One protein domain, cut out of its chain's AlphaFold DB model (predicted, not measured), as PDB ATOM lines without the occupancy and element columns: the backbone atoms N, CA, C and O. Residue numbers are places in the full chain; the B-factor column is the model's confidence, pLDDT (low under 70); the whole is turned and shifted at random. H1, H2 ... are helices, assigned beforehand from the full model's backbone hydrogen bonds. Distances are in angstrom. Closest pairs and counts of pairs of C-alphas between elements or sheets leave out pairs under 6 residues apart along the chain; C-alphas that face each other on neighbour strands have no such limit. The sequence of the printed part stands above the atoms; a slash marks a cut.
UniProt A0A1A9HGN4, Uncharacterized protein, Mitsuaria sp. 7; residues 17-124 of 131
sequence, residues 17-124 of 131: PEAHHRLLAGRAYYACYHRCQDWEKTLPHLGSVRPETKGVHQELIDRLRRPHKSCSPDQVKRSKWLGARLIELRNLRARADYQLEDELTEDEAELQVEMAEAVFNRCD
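AT A GLANCE: This is residues 17 to 124 of the 131 residues of an uncharacterized protein of Mitsuaria sp. 7 (UniProt A0A1A9HGN4). Three long helices, H1, H3 and H4, are set in a triangle as an up-and-down bundle, each running against the one before it in the chain. A fourth, short helix, H2, packs on H3 on the side away from H4, and a long loop, residues 41 to 55, leads to it from H1. The printed part has 108 residues with four named helices, H1 to H4 in order, and no named strand; the class is all helix. It is compact, with a radius of gyration of the C-alphas of 14.4 A, and spans 46 by 31 by 16 A, only just flat.

IN THESE COORDINATES: H1, residues 17 to 40, begins at C-alpha 17 (53.863, 38.107, 93.132) and is 34.3 A long. H2 is residues 56 to 65, 14.3 A. H3, residues 73 to 98, is the longest at 37.4 A. H4, residues 106 to 124, is 27.1 A long and ends at C-alpha 124 (77.161, 39.591, 72.810).

HOW THE PARTS SIT: H1 touches H3 at a shallow tilt of 29 degrees, opposite ways; their closest C-alphas, of Arg 22 and Ala 96, are 4.9 A apart. H1 touches H4 at a shallow tilt of 15 degrees, the same way, closest at the C-alphas of His 21 and Ala 109, 5.3 A. H3 and H4 form a helical hairpin; H3 touches H4 with residues 78 to 89 alone, closest at the C-alphas of Leu 82 and Val 119, 6.4 A. H2 and H3 form another, closest at the C-alphas of Arg 65 and Lys 80, 4.5 A. H1 and H2 only just touch, with 3 pairs of C-alphas within 8 A, closest at Gln 37 and Leu 60, 7.1 A. H2 and H4 are apart. Every O i to N i+4 pair is within hydrogen-bond range in H1, H2 and H4, and 21 of 22 in H3.

THE WHOLE: The C-alphas farthest apart, of Pro 17 and Ser 70, are 45.8 A apart. The printed part has no cut. The link from H1 to H2 is long. No printed residue is under 70 in pLDDT.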
ATOM      1  N   PRO A  17      53.480  37.585  94.446       87.69
ATOM      2  CA  PRO A  17      53.863  38.107  93.132       87.69
ATOM      3  C   PRO A  17      54.812  39.310  93.243       87.69
ATOM      4  O   PRO A  17      55.855  39.354  92.605       87.69
ATOM      5  N   GLU A  18      54.529  40.213  94.181       89.25
ATOM      6  CA  GLU A  18      55.362  41.374  94.501       89.25
ATOM      7  C   GLU A  18      56.796  40.985  94.918       89.25
ATOM      8  O   GLU A  18      57.779  41.487  94.365       89.25
ATOM      9  N   ALA A  19      56.941  40.006  95.820       89.00
ATOM     10  CA  ALA A  19      58.251  39.509  96.229       89.00
ATOM     11  C   ALA A  19      59.004  38.852  95.059       89.00
ATOM     12  O   ALA A  19      60.232  38.955  94.967       89.00
ATOM     13  N   HIS A  20      58.278  38.201  94.143       90.38
ATOM     14  CA  HIS A  20      58.846  37.669  92.909       90.38
ATOM     15  C   HIS A  20      59.340  38.790  91.982       90.38
ATOM     16  O   HIS A  20      60.473  38.719  91.503       90.38
ATOM     17  N   HIS A  21      58.568  39.861  91.796       92.19
ATOM     18  CA  HIS A  21      58.963  41.026  90.996       92.19
ATOM     19  C   HIS A  21      60.246  41.675  91.529       92.19
ATOM     20  O   HIS A  21      61.191  41.914  90.773       92.19
ATOM     21  N   ARG A  22      60.342  41.876  92.852       93.00
ATOM     22  CA  ARG A  22      61.567  42.389  93.489       93.00
ATOM     23  C   ARG A  22      62.765  41.471  93.263       93.00
ATOM     24  O   ARG A  22      63.865  41.941  92.961       93.00
ATOM     25  N   LEU A  23      62.563  40.156  93.374       91.62
ATOM     26  CA  LEU A  23      63.607  39.171  93.099       91.62
ATOM     27  C   LEU A  23      64.092  39.266  91.645       91.62
ATOM     28  O   LEU A  23      65.306  39.298  91.419       91.62
ATOM     29  N   LEU A  24      63.175  39.330  90.675       91.62
ATOM     30  CA  LEU A  24      63.505  39.485  89.258       91.62
ATOM     31  C   LEU A  24      64.322  40.758  89.024       91.62
ATOM     32  O   LEU A  24      65.396  40.687  88.423       91.62
ATOM     33  N   ALA A  25      63.891  41.886  89.595       93.69
ATOM     34  CA  ALA A  25      64.586  43.163  89.495       93.69
ATOM     35  C   ALA A  25      66.038  43.092  89.992       93.69
ATOM     36  O   ALA A  25      66.981  43.535  89.319       93.69
ATOM     37  N   GLY A  26      66.239  42.477  91.160       91.50
ATOM     38  CA  GLY A  26      67.563  42.257  91.730       91.50
ATOM     39  C   GLY A  26      68.446  41.383  90.836       91.50
ATOM     40  O   GLY A  26      69.587  41.746  90.525       91.50
ATOM     41  N   ARG A  27      67.926  40.232  90.389       95.12
ATOM     42  CA  ARG A  27      68.679  39.258  89.580       95.12
ATOM     43  C   ARG A  27      69.032  39.802  88.198       95.12
ATOM     44  O   ARG A  27      70.191  39.685  87.797       95.12
ATOM     45  N   ALA A  28      68.082  40.440  87.518       94.38
ATOM     46  CA  ALA A  28      68.278  41.056  86.208       94.38
ATOM     47  C   ALA A  28      69.392  42.112  86.246       94.38
ATOM     48  O   ALA A  28      70.304  42.103  85.411       94.38
ATOM     49  N   TYR A  29      69.381  42.980  87.265       97.31
ATOM     50  CA  TYR A  29      70.428  43.982  87.448       97.31
ATOM     51  C   TYR A  29      71.814  43.356  87.650       97.31
ATOM     52  O   TYR A  29      72.762  43.740  86.962       97.31
ATOM     53  N   TYR A  30      71.956  42.394  88.569       97.44
ATOM     54  CA  TYR A  30      73.261  41.781  88.839       97.44
ATOM     55  C   TYR A  30      73.804  40.997  87.638       97.44
ATOM     56  O   TYR A  30      75.001  41.077  87.356       97.44
ATOM     57  N   ALA A  31      72.938  40.305  86.893       95.69
ATOM     58  CA  ALA A  31      73.319  39.638  85.650       95.69
ATOM     59  C   ALA A  31      73.882  40.644  84.631       95.69
ATOM     60  O   ALA A  31      74.985  40.458  84.111       95.69
ATOM     61  N   CYS A  32      73.179  41.760  84.416       97.75
ATOM     62  CA  CYS A  32      73.631  42.827  83.525       97.75
ATOM     63  C   CYS A  32      74.914  43.504  84.011       97.75
ATOM     64  O   CYS A  32      75.784  43.809  83.200       97.75
ATOM     65  N   TYR A  33      75.058  43.726  85.320       98.38
ATOM     66  CA  TYR A  33      76.265  44.297  85.912       98.38
ATOM     67  C   TYR A  33      77.495  43.455  85.562       98.38
ATOM     68  O   TYR A  33      78.458  43.983  85.005       98.38
ATOM     69  N   HIS A  34      77.441  42.144  85.819       97.94
ATOM     70  CA  HIS A  34      78.556  41.248  85.521       97.94
ATOM     71  C   HIS A  34      78.807  41.121  84.019       97.94
ATOM     72  O   HIS A  34      79.952  41.239  83.585       97.94
ATOM     73  N   ARG A  35      77.753  40.991  83.204       97.69
ATOM     74  CA  ARG A  35      77.916  40.898  81.749       97.69
ATOM     75  C   ARG A  35      78.552  42.158  81.161       97.69
ATOM     76  O   ARG A  35      79.476  42.046  80.354       97.69
ATOM     77  N   CYS A  36      78.103  43.342  81.582       98.12
ATOM     78  CA  CYS A  36      78.689  44.624  81.190       98.12
ATOM     79  C   CYS A  36      80.141  44.755  81.657       98.12
ATOM     80  O   CYS A  36      80.969  45.275  80.914       98.12
ATOM     81  N   GLN A  37      80.458  44.285  82.866       97.31
ATOM     82  CA  GLN A  37      81.824  44.285  83.386       97.31
ATOM     83  C   GLN A  37      82.738  43.384  82.547       97.31
ATOM     84  O   GLN A  37      83.864  43.767  82.242       97.31
ATOM     85  N   ASP A  38      82.265  42.208  82.139       97.00
ATOM     86  CA  ASP A  38      83.027  41.307  81.275       97.00
ATOM     87  C   ASP A  38      83.209  41.873  79.869       97.00
ATOM     88  O   ASP A  38      84.303  41.801  79.316       97.00
ATOM     89  N   TRP A  39      82.175  42.506  79.311       96.94
ATOM     90  CA  TRP A  39      82.297  43.230  78.048       96.94
ATOM     91  C   TRP A  39      83.283  44.407  78.147       96.94
ATOM     92  O   TRP A  39      84.108  44.579  77.253       96.94
ATOM     93  N   GLU A  40      83.266  45.186  79.234       97.06
ATOM     94  CA  GLU A  40      84.184  46.318  79.435       97.06
ATOM     95  C   GLU A  40      85.654  45.867  79.396       97.06
ATOM     96  O   GLU A  40      86.490  46.554  78.809       97.06
ATOM     97  N   LYS A  41      85.966  44.680  79.936       95.88
ATOM     98  CA  LYS A  41      87.320  44.093  79.890       95.88
ATOM     99  C   LYS A  41      87.814  43.788  78.468       95.88
ATOM    100  O   LYS A  41      89.010  43.600  78.286       95.88
ATOM    101  N   THR A  42      86.925  43.733  77.473       95.44
ATOM    102  CA  THR A  42      87.292  43.540  76.055       95.44
ATOM    103  C   THR A  42      87.673  44.843  75.351       95.44
ATOM    104  O   THR A  42      88.162  44.822  74.220       95.44
ATOM    105  N   LEU A  43      87.437  45.994  75.989       95.75
ATOM    106  CA  LEU A  43      87.811  47.292  75.441       95.75
ATOM    107  C   LEU A  43      89.328  47.498  75.520       95.75
ATOM    108  O   LEU A  43      89.970  47.003  76.445       95.75
ATOM    109  N   PRO A  44      89.914  48.292  74.603       95.94
ATOM    110  CA  PRO A  44      91.352  48.556  74.621       95.94
ATOM    111  C   PRO A  44      91.809  49.234  75.921       95.94
ATOM    112  O   PRO A  44      92.910  48.983  76.394       95.94
ATOM    113  N   HIS A  45      90.965  50.098  76.494       96.19
ATOM    114  CA  HIS A  45      91.200  50.763  77.771       96.19
ATOM    115  C   HIS A  45      89.867  51.007  78.484       96.19
ATOM    116  O   HIS A  45      88.847  51.265  77.837       96.19
ATOM    117  N   LEU A  46      89.897  50.988  79.817       96.19
ATOM    118  CA  LEU A  46      88.746  51.328  80.650       96.19
ATOM    119  C   LEU A  46      88.374  52.811  80.511       96.19
ATOM    120  O   LEU A  46      89.237  53.671  80.316       96.19
ATOM    121  N   GLY A  47      87.082  53.108  80.640       96.88
ATOM    122  CA  GLY A  47      86.586  54.482  80.687       96.88
ATOM    123  C   GLY A  47      86.979  55.230  81.965       96.88
ATOM    124  O   GLY A  47      87.593  54.669  82.875       96.88
ATOM    125  N   SER A  48      86.601  56.506  82.054       96.81
ATOM    126  CA  SER A  48      86.889  57.336  83.230       96.81
ATOM    127  C   SER A  48      85.737  57.389  84.235       96.81
ATOM    128  O   SER A  48      84.554  57.423  83.888       96.81
ATOM    129  N   VAL A  49      86.102  57.441  85.513       97.31
ATOM    130  CA  VAL A  49      85.190  57.623  86.648       97.31
ATOM    131  C   VAL A  49      85.203  59.099  87.062       97.31
ATOM    132  O   VAL A  49      86.232  59.763  86.913       97.31
ATOM    133  N   ARG A  50      84.078  59.649  87.546       93.94
ATOM    134  CA  ARG A  50      84.085  61.015  88.097       93.94
ATOM    135  C   ARG A  50      84.794  61.014  89.462       93.94
ATOM    136  O   ARG A  50      84.608  60.054  90.206       93.94
ATOM    137  N   PRO A  51      85.539  62.064  89.841       93.50
ATOM    138  CA  PRO A  51      86.205  62.126  91.149       93.50
ATOM    139  C   PRO A  51      85.266  61.925  92.349       93.50
ATOM    140  O   PRO A  51      85.658  61.359  93.363       93.50
ATOM    141  N   GLU A  52      84.020  62.379  92.230       94.75
ATOM    142  CA  GLU A  52      82.985  62.284  93.260       94.75
ATOM    143  C   GLU A  52      82.233  60.945  93.277       94.75
ATOM    144  O   GLU A  52      81.436  60.697  94.186       94.75
ATOM    145  N   THR A  53      82.450  60.084  92.278       94.31
ATOM    146  CA  THR A  53      81.766  58.796  92.185       94.31
ATOM    147  C   THR A  53      82.190  57.890  93.333       94.31
ATOM    148  O   THR A  53      83.374  57.688  93.589       94.31
ATOM    149  N   LYS A  54      81.200  57.294  94.002       93.00
ATOM    150  CA  LYS A  54      81.410  56.301  95.055       93.00
ATOM    151  C   LYS A  54      80.669  55.013  94.732       93.00
ATOM    152  O   LYS A  54      79.508  55.039  94.319       93.00
ATOM    153  N   GLY A  55      81.327  53.895  95.014       95.75
ATOM    154  CA  GLY A  55      80.743  52.564  94.945       95.75
ATOM    155  C   GLY A  55      80.888  51.913  93.572       95.75
ATOM    156  O   GLY A  55      80.599  52.501  92.530       95.75
ATOM    157  N   VAL A  56      81.250  50.633  93.600       96.38
ATOM    158  CA  VAL A  56      81.648  49.829  92.431       96.38
ATOM    159  C   VAL A  56      80.602  49.766  91.313       96.38
ATOM    160  O   VAL A  56      80.938  49.635  90.136       96.38
ATOM    161  N   HIS A  57      79.319  49.878  91.660       97.38
ATOM    162  CA  HIS A  57      78.219  49.892  90.698       97.38
ATOM    163  C   HIS A  57      78.168  51.190  89.890       97.38
ATOM    164  O   HIS A  57      78.052  51.159  88.666       97.38
ATOM    165  N   GLN A  58      78.278  52.330  90.576       97.94
ATOM    166  CA  GLN A  58      78.273  53.633  89.924       97.94
ATOM    167  C   GLN A  58      79.565  53.844  89.130       97.94
ATOM    168  O   GLN A  58      79.514  54.398  88.036       97.94
ATOM    169  N   GLU A  59      80.698  53.337  89.620       98.19
ATOM    170  CA  GLU A  59      81.971  53.380  88.896       98.19
ATOM    171  C   GLU A  59      81.895  52.676  87.538       98.19
ATOM    172  O   GLU A  59      82.283  53.273  86.536       98.19
ATOM    173  N   LEU A  60      81.353  51.452  87.471       98.44
ATOM    174  CA  LEU A  60      81.165  50.755  86.191       98.44
ATOM    175  C   LEU A  60      80.273  51.568  85.243       98.44
ATOM    176  O   LEU A  60      80.630  51.779  84.086       98.44
ATOM    177  N   ILE A  61      79.139  52.073  85.737       98.44
ATOM    178  CA  ILE A  61      78.232  52.919  84.949       98.44
ATOM    179  C   ILE A  61      78.969  54.156  84.415       98.44
ATOM    180  O   ILE A  61      78.808  54.516  83.248       98.44
ATOM    181  N   ASP A  62      79.781  54.812  85.240       98.31
ATOM    182  CA  ASP A  62      80.522  56.005  84.844       98.31
ATOM    183  C   ASP A  62      81.567  55.716  83.768       98.31
ATOM    184  O   ASP A  62      81.619  56.458  82.782       98.31
ATOM    185  N   ARG A  63      82.326  54.622  83.898       98.44
ATOM    186  CA  ARG A  63      83.285  54.208  82.866       98.44
ATOM    187  C   ARG A  63      82.588  53.854  81.558       98.44
ATOM    188  O   ARG A  63      83.006  54.322  80.501       98.44
ATOM    189  N   LEU A  64      81.464  53.136  81.620       98.38
ATOM    190  CA  LEU A  64      80.656  52.825  80.440       98.38
ATOM    191  C   LEU A  64      80.128  54.097  79.756       98.38
ATOM    192  O   LEU A  64      80.128  54.199  78.527       98.38
ATOM    193  N   ARG A  65      79.716  55.109  80.527       98.12
ATOM    194  CA  ARG A  65      79.230  56.395  79.992       98.12
ATOM    195  C   ARG A  65      80.351  57.318  79.503       98.12
ATOM    196  O   ARG A  65      80.076  58.219  78.704       98.12
ATOM    197  N   ARG A  66      81.594  57.090  79.936       97.94
ATOM    198  CA  ARG A  66      82.806  57.824  79.526       97.94
ATOM    199  C   ARG A  66      83.867  56.876  78.962       97.94
ATOM    200  O   ARG A  66      84.945  56.754  79.547       97.94
ATOM    201  N   PRO A  67      83.587  56.219  77.824       97.38
ATOM    202  CA  PRO A  67      84.551  55.323  77.205       97.38
ATOM    203  C   PRO A  67      85.840  56.074  76.861       97.38
ATOM    204  O   PRO A  67      85.811  57.256  76.506       97.38
ATOM    205  N   HIS A  68      86.971  55.379  76.958       98.06
ATOM    206  CA  HIS A  68      88.272  55.956  76.650       98.06
ATOM    207  C   HIS A  68      88.371  56.371  75.172       98.06
ATOM    208  O   HIS A  68      87.759  55.767  74.293       98.06
ATOM    209  N   LYS A  69      89.199  57.380  74.876       96.31
ATOM    210  CA  LYS A  69      89.399  57.919  73.514       96.31
ATOM    211  C   LYS A  69      89.967  56.913  72.502       96.31
ATOM    212  O   LYS A  69      89.912  57.163  71.307       96.31
ATOM    213  N   SER A  70      90.541  55.811  72.979       97.12
ATOM    214  CA  SER A  70      91.062  54.720  72.143       97.12
ATOM    215  C   SER A  70      89.976  53.754  71.666       97.12
ATOM    216  O   SER A  70      90.260  52.893  70.841       97.12
ATOM    217  N   CYS A  71      88.760  53.837  72.212       96.62
ATOM    218  CA  CYS A  71      87.648  53.011  71.768       96.62
ATOM    219  C   CYS A  71      87.191  53.444  70.371       96.62
ATOM    220  O   CYS A  71      87.093  54.637  70.075       96.62
ATOM    221  N   SER A  72      86.843  52.475  69.526       96.12
ATOM    222  CA  SER A  72      86.246  52.753  68.220       96.12
ATOM    223  C   SER A  72      84.891  53.466  68.372       96.12
ATOM    224  O   SER A  72      84.234  53.330  69.411       96.12
ATOM    225  N   PRO A  73      84.401  54.185  67.345       95.69
ATOM    226  CA  PRO A  73      83.088  54.833  67.399       95.69
ATOM    227  C   PRO A  73      81.944  53.876  67.779       95.69
ATOM    228  O   PRO A  73      81.041  54.243  68.533       95.69
ATOM    229  N   ASP A  74      82.010  52.626  67.317       94.81
ATOM    230  CA  ASP A  74      81.039  51.588  67.669       94.81
ATOM    231  C   ASP A  74      81.136  51.164  69.132       94.81
ATOM    232  O   ASP A  74      80.108  51.055  69.804       94.81
ATOM    233  N   GLN A  75      82.353  50.954  69.642       96.06
ATOM    234  CA  GLN A  75      82.579  50.662  71.058       96.06
ATOM    235  C   GLN A  75      82.076  51.815  71.928       96.06
ATOM    236  O   GLN A  75      81.392  51.570  72.914       96.06
ATOM    237  N   VAL A  76      82.322  53.068  71.535       97.38
ATOM    238  CA  VAL A  76      81.827  54.258  72.244       97.38
ATOM    239  C   VAL A  76      80.300  54.281  72.286       97.38
ATOM    240  O   VAL A  76      79.714  54.466  73.355       97.38
ATOM    241  N   LYS A  77      79.641  54.073  71.138       97.19
ATOM    242  CA  LYS A  77      78.173  54.037  71.051       97.19
ATOM    243  C   LYS A  77      77.597  52.912  71.909       97.19
ATOM    244  O   LYS A  77      76.627  53.132  72.633       97.19
ATOM    245  N   ARG A  78      78.205  51.725  71.847       97.38
ATOM    246  CA  ARG A  78      77.798  50.553  72.626       97.38
ATOM    247  C   ARG A  78      77.974  50.797  74.124       97.38
ATOM    248  O   ARG A  78      77.010  50.650  74.865       97.38
ATOM    249  N   SER A  79      79.148  51.265  74.540       98.12
ATOM    250  CA  SER A  79      79.493  51.585  75.928       98.12
ATOM    251  C   SER A  79      78.487  52.548  76.553       98.12
ATOM    252  O   SER A  79      77.911  52.269  77.600       98.12
ATOM    253  N   LYS A  80      78.206  53.666  75.868       98.44
ATOM    254  CA  LYS A  80      77.264  54.678  76.361       98.44
ATOM    255  C   LYS A  80      75.845  54.135  76.483       98.44
ATOM    256  O   LYS A  80      75.158  54.465  77.446       98.44
ATOM    257  N   TRP A  81      75.417  53.314  75.523       98.31
ATOM    258  CA  TRP A  81      74.108  52.669  75.572       98.31
ATOM    259  C   TRP A  81      74.012  51.698  76.759       98.31
ATOM    260  O   TRP A  81      73.054  51.782  77.522       98.31
ATOM    261  N   LEU A  82      75.033  50.859  76.970       98.44
ATOM    262  CA  LEU A  82      75.099  49.924  78.100       98.44
ATOM    263  C   LEU A  82      75.070  50.666  79.438       98.44
ATOM    264  O   LEU A  82      74.285  50.327  80.315       98.44
ATOM    265  N   GLY A  83      75.860  51.734  79.577       98.38
ATOM    266  CA  GLY A  83      75.867  52.556  80.788       98.38
ATOM    267  C   GLY A  83      74.530  53.251  81.068       98.38
ATOM    268  O   GLY A  83      74.182  53.442  82.231       98.38
ATOM    269  N   ALA A  84      73.768  53.616  80.030       98.44
ATOM    270  CA  ALA A  84      72.433  54.197  80.176       98.44
ATOM    271  C   ALA A  84      71.386  53.164  80.624       98.44
ATOM    272  O   ALA A  84      70.592  53.460  81.508       98.44
ATOM    273  N   ARG A  85      71.408  51.940  80.086       98.31
ATOM    274  CA  ARG A  85      70.486  50.885  80.546       98.31
ATOM    275  C   ARG A  85      70.853  50.365  81.930       98.31
ATOM    276  O   ARG A  85      69.987  50.166  82.770       98.31
ATOM    277  N   LEU A  86      72.146  50.224  82.221       98.12
ATOM    278  CA  LEU A  86      72.596  49.716  83.515       98.12
ATOM    279  C   LEU A  86      72.220  50.647  84.680       98.12
ATOM    280  O   LEU A  86      71.965  50.158  85.778       98.12
ATOM    281  N   ILE A  87      72.150  51.969  84.462       97.94
ATOM    282  CA  ILE A  87      71.658  52.898  85.492       97.94
ATOM    283  C   ILE A  87      70.144  52.782  85.709       97.94
ATOM    284  O   ILE A  87      69.711  52.845  86.853       97.94
ATOM    285  N   GLU A  88      69.355  52.553  84.657       97.50
ATOM    286  CA  GLU A  88      67.910  52.310  84.775       97.50
ATOM    287  C   GLU A  88      67.641  51.031  85.584       97.50
ATOM    288  O   GLU A  88      66.962  51.087  86.611       97.50
ATOM    289  N   LEU A  89      68.293  49.919  85.219       97.06
ATOM    290  CA  LEU A  89      68.224  48.649  85.955       97.06
ATOM    291  C   LEU A  89      68.653  48.803  87.422       97.06
ATOM    292  O   LEU A  89      68.037  48.239  88.325       97.06
ATOM    293  N   ARG A  90      69.716  49.578  87.680       97.44
ATOM    294  CA  ARG A  90      70.201  49.833  89.042       97.44
ATOM    295  C   ARG A  90      69.173  50.581  89.882       97.44
ATOM    296  O   ARG A  90      69.029  50.264  91.060       97.44
ATOM    297  N   ASN A  91      68.524  51.592  89.309       96.19
ATOM    298  CA  ASN A  91      67.541  52.402  90.019       96.19
ATOM    299  C   ASN A  91      66.330  51.553  90.410       96.19
ATOM    300  O   ASN A  91      65.916  51.596  91.567       96.19
ATOM    301  N   LEU A  92      65.837  50.723  89.487       95.25
ATOM    302  CA  LEU A  92      64.722  49.824  89.766       95.25
ATOM    303  C   LEU A  92      65.095  48.762  90.810       95.25
ATOM    304  O   LEU A  92      64.358  48.562  91.770       95.25
ATOM    305  N   ARG A  93      66.301  48.183  90.726       96.25
ATOM    306  CA  ARG A  93      66.836  47.300  91.777       96.25
ATOM    307  C   ARG A  93      66.947  47.999  93.136       96.25
ATOM    308  O   ARG A  93      66.667  47.391  94.158       96.25
ATOM    309  N   ALA A  94      67.386  49.257  93.183       95.94
ATOM    310  CA  ALA A  94      67.485  49.995  94.443       95.94
ATOM    311  C   ALA A  94      66.101  50.246  95.060       95.94
ATOM    312  O   ALA A  94      65.956  50.175  96.278       95.94
ATOM    313  N   ARG A  95      65.090  50.499  94.226       95.06
ATOM    314  CA  ARG A  95      63.697  50.592  94.664       95.06
ATOM    315  C   ARG A  95      63.192  49.253  95.202       95.06
ATOM    316  O   ARG A  95      62.738  49.199  96.339       95.06
ATOM    317  N   ALA A  96      63.402  48.174  94.449       92.81
ATOM    318  CA  ALA A  96      63.054  46.815  94.852       92.81
ATOM    319  C   ALA A  96      63.683  46.411  96.198       92.81
ATOM    320  O   ALA A  96      63.005  45.840  97.046       92.81
ATOM    321  N   ASP A  97      64.953  46.742  96.430       92.56
ATOM    322  CA  ASP A  97      65.668  46.285  97.627       92.56
ATOM    323  C   ASP A  97      65.444  47.167  98.866       92.56
ATOM    324  O   ASP A  97      65.580  46.680  99.989       92.56
ATOM    325  N   TYR A  98      65.162  48.464  98.690       91.44
ATOM    326  CA  TYR A  98      65.204  49.430  99.799       91.44
ATOM    327  C   TYR A  98      63.913  50.223 100.016       91.44
ATOM    328  O   TYR A  98      63.752  50.809 101.086       91.44
ATOM    329  N   GLN A  99      63.000  50.265  99.045       91.62
ATOM    330  CA  GLN A  99      61.735  50.997  99.151       91.62
ATOM    331  C   GLN A  99      60.599  49.990  99.334       91.62
ATOM    332  O   GLN A  99      59.920  49.614  98.386       91.62
ATOM    333  N   LEU A 100      60.443  49.499 100.567       84.75
ATOM    334  CA  LEU A 100      59.453  48.466 100.904       84.75
ATOM    335  C   LEU A 100      58.004  48.973 100.867       84.75
ATOM    336  O   LEU A 100      57.088  48.164 100.815       84.75
ATOM    337  N   GLU A 101      57.801  50.290 100.907       88.19
ATOM    338  CA  GLU A 101      56.471  50.910 100.818       88.19
ATOM    339  C   GLU A 101      56.047  51.234  99.375       88.19
ATOM    340  O   GLU A 101      54.925  51.677  99.158       88.19
ATOM    341  N   ASP A 102      56.934  51.021  98.398       88.44
ATOM    342  CA  ASP A 102      56.666  51.236  96.973       88.44
ATOM    343  C   ASP A 102      56.664  49.879  96.259       88.44
ATOM    344  O   ASP A 102      57.719  49.251  96.113       88.44
ATOM    345  N   GLU A 103      55.478  49.380  95.907       89.69
ATOM    346  CA  GLU A 103      55.294  48.063  95.286       89.69
ATOM    347  C   GLU A 103      55.825  48.044  93.849       89.69
ATOM    348  O   GLU A 103      55.601  48.973  93.076       89.69
ATOM    349  N   LEU A 104      56.505  46.956  93.472       92.44
ATOM    350  CA  LEU A 104      56.873  46.728  92.074       92.44
ATOM    351  C   LEU A 104      55.733  46.030  91.334       92.44
ATOM    352  O   LEU A 104      55.312  44.927  91.704       92.44
ATOM    353  N   THR A 105      55.278  46.646  90.245       93.75
ATOM    354  CA  THR A 105      54.254  46.044  89.388       93.75
ATOM    355  C   THR A 105      54.838  44.934  88.511       93.75
ATOM    356  O   THR A 105      56.053  44.834  88.320       93.75
ATOM    357  N   GLU A 106      53.956  44.093  87.973       92.31
ATOM    358  CA  GLU A 106      54.320  43.059  86.998       92.31
ATOM    359  C   GLU A 106      54.953  43.687  85.748       92.31
ATOM    360  O   GLU A 106      56.082  43.342  85.409       92.31
ATOM    361  N   ASP A 107      54.313  44.710  85.166       94.56
ATOM    362  CA  ASP A 107      54.832  45.455  84.009       94.56
ATOM    363  C   ASP A 107      56.261  45.982  84.232       94.56
ATOM    364  O   ASP A 107      57.111  45.923  83.344       94.56
ATOM    365  N   GLU A 108      56.555  46.512  85.423       93.75
ATOM    366  CA  GLU A 108      57.892  47.013  85.749       93.75
ATOM    367  C   GLU A 108      58.927  45.885  85.813       93.75
ATOM    368  O   GLU A 108      60.061  46.065  85.361       93.75
ATOM    369  N   ALA A 109      58.545  44.725  86.352       89.50
ATOM    370  CA  ALA A 109      59.405  43.551  86.402       89.50
ATOM    371  C   ALA A 109      59.651  42.965  85.004       89.50
ATOM    372  O   ALA A 109      60.797  42.652  84.673       89.50
ATOM    373  N   GLU A 110      58.617  42.866  84.168       91.44
ATOM    374  CA  GLU A 110      58.718  42.383  82.788       91.44
ATOM    375  C   GLU A 110      59.605  43.296  81.938       91.44
ATOM    376  O   GLU A 110      60.592  42.833  81.358       91.44
ATOM    377  N   LEU A 111      59.353  44.610  81.964       93.12
ATOM    378  CA  LEU A 111      60.194  45.600  81.281       93.12
ATOM    379  C   LEU A 111      61.657  45.511  81.726       93.12
ATOM    380  O   LEU A 111      62.578  45.752  80.938       93.12
ATOM    381  N   GLN A 112      61.899  45.165  82.993       93.44
ATOM    382  CA  GLN A 112      63.254  44.993  83.496       93.44
ATOM    383  C   GLN A 112      63.950  43.760  82.913       93.44
ATOM    384  O   GLN A 112      65.149  43.824  82.615       93.44
ATOM    385  N   VAL A 113      63.223  42.655  82.737       93.12
ATOM    386  CA  VAL A 113      63.737  41.440  82.091       93.12
ATOM    387  C   VAL A 113      64.020  41.707  80.613       93.12
ATOM    388  O   VAL A 113      65.134  41.442  80.162       93.12
ATOM    389  N   GLU A 114      63.095  42.336  79.888       95.69
ATOM    390  CA  GLU A 114      63.301  42.718  78.482       95.69
ATOM    391  C   GLU A 114      64.526  43.629  78.311       95.69
ATOM    392  O   GLU A 114      65.363  43.452  77.417       95.69
ATOM    393  N   MET A 115      64.687  44.604  79.210       96.25
ATOM    394  CA  MET A 115      65.847  45.487  79.199       96.25
ATOM    395  C   MET A 115      67.147  44.727  79.485       96.25
ATOM    396  O   MET A 115      68.183  45.040  78.888       96.25
ATOM    397  N   ALA A 116      67.109  43.730  80.371       95.12
ATOM    398  CA  ALA A 116      68.256  42.881  80.647       95.12
ATOM    399  C   ALA A 116      68.649  42.041  79.424       95.12
ATOM    400  O   ALA A 116      69.824  42.013  79.057       95.12
ATOM    401  N   GLU A 117      67.684  41.445  78.726       95.94
ATOM    402  CA  GLU A 117      67.933  40.729  77.471       95.94
ATOM    403  C   GLU A 117      68.547  41.643  76.409       95.94
ATOM    404  O   GLU A 117      69.544  41.294  75.771       95.94
ATOM    405  N   ALA A 118      68.029  42.864  76.259       96.50
ATOM    406  CA  ALA A 118      68.598  43.850  75.346       96.50
ATOM    407  C   ALA A 118      70.056  44.199  75.701       96.50
ATOM    408  O   ALA A 118      70.883  44.399  74.805       96.50
ATOM    409  N   VAL A 119      70.398  44.255  76.994       97.25
ATOM    410  CA  VAL A 119      71.780  44.439  77.467       97.25
ATOM    411  C   VAL A 119      72.666  43.260  77.086       97.25
ATOM    412  O   VAL A 119      73.753  43.485  76.545       97.25
ATOM    413  N   PHE A 120      72.212  42.026  77.300       96.12
ATOM    414  CA  PHE A 120      72.951  40.821  76.909       96.12
ATOM    415  C   PHE A 120      73.193  40.783  75.404       96.12
ATOM    416  O   PHE A 120      74.347  40.767  74.975       96.12
ATOM    417  N   ASN A 121      72.135  40.942  74.609       94.94
ATOM    418  CA  ASN A 121      72.218  41.008  73.153       94.94
ATOM    419  C   ASN A 121      73.217  42.073  72.692       94.94
ATOM    420  O   ASN A 121      73.993  41.864  71.761       94.94
ATOM    421  N   ARG A 122      73.256  43.228  73.365       95.44
ATOM    422  CA  ARG A 122      74.197  44.300  73.034       95.44
ATOM    423  C   ARG A 122      75.646  43.969  73.401       95.44
ATOM    424  O   ARG A 122      76.553  44.375  72.664       95.44
ATOM    425  N   CYS A 123      75.873  43.285  74.518       92.88
ATOM    426  CA  CYS A 123      77.190  42.805  74.935       92.88
ATOM    427  C   CYS A 123      77.710  41.706  73.999       92.88
ATOM    428  O   CYS A 123      78.875  41.759  73.604       92.88
ATOM    429  N   ASP A 124      76.840  40.776  73.613       90.50
ATOM    430  CA  ASP A 124      77.161  39.591  72.810       90.50
ATOM    431  C   ASP A 124      77.229  39.884  71.309       90.50
ATOM    432  O   ASP A 124      77.797  39.103  70.551       90.50
TER     433      ASP A 124